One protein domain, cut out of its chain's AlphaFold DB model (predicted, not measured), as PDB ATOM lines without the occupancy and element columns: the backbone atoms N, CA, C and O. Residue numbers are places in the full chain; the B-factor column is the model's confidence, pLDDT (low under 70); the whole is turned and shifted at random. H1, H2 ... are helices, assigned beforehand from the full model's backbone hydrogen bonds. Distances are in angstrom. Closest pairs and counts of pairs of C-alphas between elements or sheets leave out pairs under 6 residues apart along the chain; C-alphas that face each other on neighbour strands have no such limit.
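Overview. This is residues 87 to 96 and 109 to 143 of the 248 residues of the protein "Molybdopterin-dependent oxidoreductase" of Symploca sp. SIO2E6 (UniProt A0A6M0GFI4). This is a flat, loose piece with little regular structure: the longest helix, H2, makes one end, the short H1 lies toward the other, and between them the unnamed stretch of residues 109 to 129 folds back on itself. Residues 134 to 143 stick out. The printed part has 45 residues, 17 of them in two named helices, H1 then H2, with no named strand; the class is all helix. The radius of gyration of the C-alphas is 12.2 A, and the spans are 34 by 24 by 12 A.

Along the chain. H2, residues 130 to 141, runs 16.3 A from C-alpha 130 at (161.169, 126.052, 160.097) to C-alpha 141 at (148.304, 133.885, 166.314). H1, residues 88 to 92, begins at C-alpha 88 at (159.840, 110.035, 149.355).

Arrangement. H2 and H1 are apart. Residues 116 to 117 pair with residues 126 to 127, antiparallel. In H1 and H2 every O i to N i+4 pair is within hydrogen-bond range.

Size, cuts and confidence. The farthest C-alphas, of Leu 109 and Arg 142, are 35.1 A apart. Residues 97 to 108 are not printed; C-alphas 96 and 109 are 15.8 A apart across this cut, which falls in the link from H1 to H2. No printed residue is under 70 in pLDDT.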
ATOM      1  N   GLU A  87     161.881 110.500 153.042       81.88
ATOM      2  CA  GLU A  87     161.256 111.721 152.508       81.88
ATOM      3  C   GLU A  87     160.285 111.422 151.352       81.88
ATOM      4  O   GLU A  87     159.193 111.991 151.279       81.88
ATOM      5  N   ASP A  88     160.628 110.440 150.519       88.31
ATOM      6  CA  ASP A  88     159.840 110.035 149.355       88.31
ATOM      7  C   ASP A  88     158.457 109.478 149.713       88.31
ATOM      8  O   ASP A  88     157.553 109.508 148.872       88.31
ATOM      9  N   VAL A  89     158.242 108.998 150.945       92.25
ATOM     10  CA  VAL A  89     156.954 108.419 151.370       92.25
ATOM     11  C   VAL A  89     155.830 109.435 151.200       92.25
ATOM     12  O   VAL A  89     154.792 109.113 150.629       92.25
ATOM     13  N   PHE A  90     156.044 110.679 151.628       92.31
ATOM     14  CA  PHE A  90     155.014 111.720 151.596       92.31
ATOM     15  C   PHE A  90     154.816 112.350 150.213       92.31
ATOM     16  O   PHE A  90     153.752 112.911 149.945       92.31
ATOM     17  N   HIS A  91     155.803 112.211 149.326       89.56
ATOM     18  CA  HIS A  91     155.703 112.618 147.924       89.56
ATOM     19  C   HIS A  91     155.017 111.565 147.046       89.56
ATOM     20  O   HIS A  91     154.357 111.914 146.071       89.56
ATOM     21  N   SER A  92     155.176 110.284 147.381       91.69
ATOM     22  CA  SER A  92     154.661 109.158 146.593       91.69
ATOM     23  C   SER A  92     153.334 108.596 147.107       91.69
ATOM     24  O   SER A  92     152.598 107.985 146.332       91.69
ATOM     25  N   THR A  93     152.999 108.829 148.379       94.31
ATOM     26  CA  THR A  93     151.797 108.291 149.030       94.31
ATOM     27  C   THR A  93     150.782 109.403 149.273       94.31
ATOM     28  O   THR A  93     151.057 110.363 149.995       94.31
ATOM     29  N   SER A  94     149.597 109.279 148.675       96.19
ATOM     30  CA  SER A  94     148.523 110.262 148.822       96.19
ATOM     31  C   SER A  94     147.886 110.220 150.215       96.19
ATOM     32  O   SER A  94     147.980 109.227 150.940       96.19
ATOM     33  N   ILE A  95     147.141 111.268 150.578       96.00
ATOM     34  CA  ILE A  95     146.366 111.308 151.827       96.00
ATOM     35  C   ILE A  95     145.397 110.126 151.936       96.00
ATOM     36  O   ILE A  95     145.292 109.528 153.003       96.00
ATOM     37  N   SER A  96     144.719 109.753 150.849       96.38
ATOM     38  CA  SER A  96     143.780 108.626 150.857       96.38
ATOM     39  C   SER A  96     144.471 107.282 151.098       96.38
ATOM     40  O   SER A  96     143.914 106.427 151.784       96.38
ATOM     41  N   LEU A 109     156.235 103.165 159.474       91.00
ATOM     42  CA  LEU A 109     156.808 104.183 158.587       91.00
ATOM     43  C   LEU A 109     158.031 104.861 159.216       91.00
ATOM     44  O   LEU A 109     158.910 105.314 158.486       91.00
ATOM     45  N   GLY A 110     158.099 104.930 160.549       91.25
ATOM     46  CA  GLY A 110     159.163 105.605 161.284       91.25
ATOM     47  C   GLY A 110     158.737 106.939 161.896       91.25
ATOM     48  O   GLY A 110     157.565 107.313 161.952       91.25
ATOM     49  N   ARG A 111     159.724 107.697 162.377       91.88
ATOM     50  CA  ARG A 111     159.521 108.969 163.078       91.88
ATOM     51  C   ARG A 111     159.522 110.148 162.109       91.88
ATOM     52  O   ARG A 111     160.462 110.314 161.337       91.88
ATOM     53  N   LEU A 112     158.527 111.028 162.204       91.19
ATOM     54  CA  LEU A 112     158.503 112.262 161.417       91.19
ATOM     55  C   LEU A 112     159.678 113.182 161.806       91.19
ATOM     56  O   LEU A 112     159.865 113.486 162.985       91.19
ATOM     57  N   GLN A 113     160.484 113.602 160.827       91.38
ATOM     58  CA  GLN A 113     161.727 114.357 161.065       91.38
ATOM     59  C   GLN A 113     161.649 115.841 160.702       91.38
ATOM     60  O   GLN A 113     162.433 116.635 161.220       91.38
ATOM     61  N   TYR A 114     160.719 116.218 159.827       92.12
ATOM     62  CA  TYR A 114     160.603 117.571 159.294       92.12
ATOM     63  C   TYR A 114     159.159 118.057 159.409       92.12
ATOM     64  O   TYR A 114     158.237 117.238 159.347       92.12
ATOM     65  N   PRO A 115     158.940 119.371 159.577       95.12
ATOM     66  CA  PRO A 115     157.599 119.916 159.501       95.12
ATOM     67  C   PRO A 115     157.045 119.726 158.087       95.12
ATOM     68  O   PRO A 115     157.766 119.812 157.092       95.12
ATOM     69  N   MET A 116     155.746 119.462 158.012       94.50
ATOM     70  CA  MET A 116     155.037 119.264 156.755       94.50
ATOM     71  C   MET A 116     153.704 119.996 156.778       94.50
ATOM     72  O   MET A 116     153.143 120.269 157.840       94.50
ATOM     73  N   ILE A 117     153.177 120.274 155.594       95.25
ATOM     74  CA  ILE A 117     151.882 120.904 155.391       95.25
ATOM     75  C   ILE A 117     151.077 120.139 154.351       95.25
ATOM     76  O   ILE A 117     151.600 119.709 153.324       95.25
ATOM     77  N   LEU A 118     149.778 120.016 154.602       95.44
ATOM     78  CA  LEU A 118     148.806 119.680 153.574       95.44
ATOM     79  C   LEU A 118     148.149 120.980 153.113       95.44
ATOM     80  O   LEU A 118     147.385 121.598 153.856       95.44
ATOM     81  N   ARG A 119     148.485 121.438 151.905       95.12
ATOM     82  CA  ARG A 119     147.879 122.652 151.342       95.12
ATOM     83  C   ARG A 119     146.470 122.346 150.842       95.12
ATOM     84  O   ARG A 119     146.201 121.249 150.362       95.12
ATOM     85  N   SER A 120     145.577 123.330 150.934       96.19
ATOM     86  CA  SER A 120     144.202 123.193 150.446       96.19
ATOM     87  C   SER A 120     144.180 122.740 148.985       96.19
ATOM     88  O   SER A 120     144.836 123.350 148.143       96.19
ATOM     89  N   GLY A 121     143.416 121.685 148.693       95.88
ATOM     90  CA  GLY A 121     143.307 121.095 147.354       95.88
ATOM     91  C   GLY A 121     144.478 120.197 146.938       95.88
ATOM     92  O   GLY A 121     144.490 119.734 145.804       95.88
ATOM     93  N   SER A 122     145.458 119.957 147.814       96.06
ATOM     94  CA  SER A 122     146.530 118.991 147.571       96.06
ATOM     95  C   SER A 122     146.176 117.619 148.140       96.06
ATOM     96  O   SER A 122     145.602 117.531 149.223       96.06
ATOM     97  N   ASP A 123     146.588 116.566 147.434       96.69
ATOM     98  CA  ASP A 123     146.454 115.169 147.868       96.69
ATOM     99  C   ASP A 123     147.737 114.607 148.501       96.69
ATOM    100  O   ASP A 123     147.779 113.428 148.852       96.69
ATOM    101  N   TYR A 124     148.780 115.428 148.658       96.44
ATOM    102  CA  TYR A 124     150.093 115.012 149.155       96.44
ATOM    103  C   TYR A 124     150.626 116.005 150.189       96.44
ATOM    104  O   TYR A 124     150.408 117.215 150.087       96.44
ATOM    105  N   TYR A 125     151.355 115.494 151.183       95.50
ATOM    106  CA  TYR A 125     152.066 116.349 152.129       95.50
ATOM    107  C   TYR A 125     153.280 116.993 151.456       95.50
ATOM    108  O   TYR A 125     153.967 116.383 150.639       95.50
ATOM    109  N   GLN A 126     153.555 118.239 151.825       93.62
ATOM    110  CA  GLN A 126     154.723 118.987 151.372       93.62
ATOM    111  C   GLN A 126     155.595 119.319 152.571       93.62
ATOM    112  O   GLN A 126     155.087 119.740 153.612       93.62
ATOM    113  N   ARG A 127     156.906 119.156 152.425       94.25
ATOM    114  CA  ARG A 127     157.872 119.579 153.437       94.25
ATOM    115  C   ARG A 127     157.866 121.101 153.586       94.25
ATOM    116  O   ARG A 127     157.697 121.819 152.604       94.25
ATOM    117  N   LEU A 128     158.072 121.567 154.813       95.62
ATOM    118  CA  LEU A 128     158.300 122.971 155.142       95.62
ATOM    119  C   LEU A 128     159.707 123.184 155.706       95.62
ATOM    120  O   LEU A 128     160.299 122.278 156.306       95.62
ATOM    121  N   SER A 129     160.216 124.406 155.574       96.19
ATOM    122  CA  SER A 129     161.277 124.908 156.446       96.19
ATOM    123  C   SER A 129     160.718 125.339 157.809       96.19
ATOM    124  O   SER A 129     159.513 125.530 157.987       96.19
ATOM    125  N   TRP A 130     161.593 125.507 158.803       96.44
ATOM    126  CA  TRP A 130     161.169 126.052 160.097       96.44
ATOM    127  C   TRP A 130     160.772 127.527 159.989       96.44
ATOM    128  O   TRP A 130     159.852 127.957 160.679       96.44
ATOM    129  N   GLU A 131     161.405 128.287 159.096       97.62
ATOM    130  CA  GLU A 131     161.050 129.677 158.798       97.62
ATOM    131  C   GLU A 131     159.598 129.781 158.309       97.62
ATOM    132  O   GLU A 131     158.826 130.565 158.861       97.62
ATOM    133  N   GLU A 132     159.185 128.921 157.369       97.25
ATOM    134  CA  GLU A 132     157.798 128.867 156.888       97.25
ATOM    135  C   GLU A 132     156.814 128.514 158.015       97.25
ATOM    136  O   GLU A 132     155.735 129.102 158.115       97.25
ATOM    137  N   VAL A 133     157.183 127.581 158.903       96.94
ATOM    138  CA  VAL A 133     156.366 127.235 160.078       96.94
ATOM    139  C   VAL A 133     156.153 128.453 160.975       96.94
ATOM    140  O   VAL A 133     155.023 128.703 161.404       96.94
ATOM    141  N   TYR A 134     157.205 129.229 161.249       95.88
ATOM    142  CA  TYR A 134     157.097 130.426 162.084       95.88
ATOM    143  C   TYR A 134     156.239 131.514 161.435       95.88
ATOM    144  O   TYR A 134     155.444 132.147 162.131       95.88
ATOM    145  N   GLU A 135     156.327 131.711 160.120       96.94
ATOM    146  CA  GLU A 135     155.476 132.661 159.393       96.94
ATOM    147  C   GLU A 135     153.991 132.271 159.443       96.94
ATOM    148  O   GLU A 135     153.119 133.120 159.691       96.94
ATOM    149  N   ILE A 136     153.695 130.978 159.269       95.38
ATOM    150  CA  ILE A 136     152.340 130.427 159.394       95.38
ATOM    151  C   ILE A 136     151.825 130.625 160.821       95.38
ATOM    152  O   ILE A 136     150.730 131.162 161.010       95.38
ATOM    153  N   ALA A 137     152.618 130.250 161.827       93.56
ATOM    154  CA  ALA A 137     152.250 130.385 163.233       93.56
ATOM    155  C   ALA A 137     152.009 131.854 163.616       93.56
ATOM    156  O   ALA A 137     150.976 132.175 164.200       93.56
ATOM    157  N   ALA A 138     152.902 132.767 163.226       93.38
ATOM    158  CA  ALA A 138     152.750 134.199 163.479       93.38
ATOM    159  C   ALA A 138     151.469 134.760 162.846       93.38
ATOM    160  O   ALA A 138     150.797 135.605 163.435       93.38
ATOM    161  N   THR A 139     151.098 134.280 161.658       93.19
ATOM    162  CA  THR A 139     149.844 134.667 161.001       93.19
ATOM    163  C   THR A 139     148.619 134.106 161.719       93.19
ATOM    164  O   THR A 139     147.637 134.830 161.901       93.19
ATOM    165  N   ALA A 140     148.676 132.852 162.168       90.38
ATOM    166  CA  ALA A 140     147.596 132.209 162.911       90.38
ATOM    167  C   ALA A 140     147.356 132.872 164.278       90.38
ATOM    168  O   ALA A 140     146.211 133.110 164.651       90.38
ATOM    169  N   PHE A 141     148.417 133.247 164.997       89.94
ATOM    170  CA  PHE A 141     148.304 133.885 166.314       89.94
ATOM    171  C   PHE A 141     147.965 135.385 166.270       89.94
ATOM    172  O   PHE A 141     147.681 135.965 167.312       89.94
ATOM    173  N   ARG A 142     147.926 136.014 165.084       91.19
ATOM    174  CA  ARG A 142     147.339 137.358 164.896       91.19
ATOM    175  C   ARG A 142     145.809 137.356 164.856       91.19
ATOM    176  O   ARG A 142     145.206 138.427 164.838       91.19
ATOM    177  N   GLN A 143     145.180 136.185 164.781       91.75
ATOM    178  CA  GLN A 143     143.725 136.075 164.829       91.75
ATOM    179  C   GLN A 143     143.192 136.484 166.206       91.75
ATOM    180  O   GLN A 143     143.914 136.464 167.201       91.75
TER     181      GLN A 143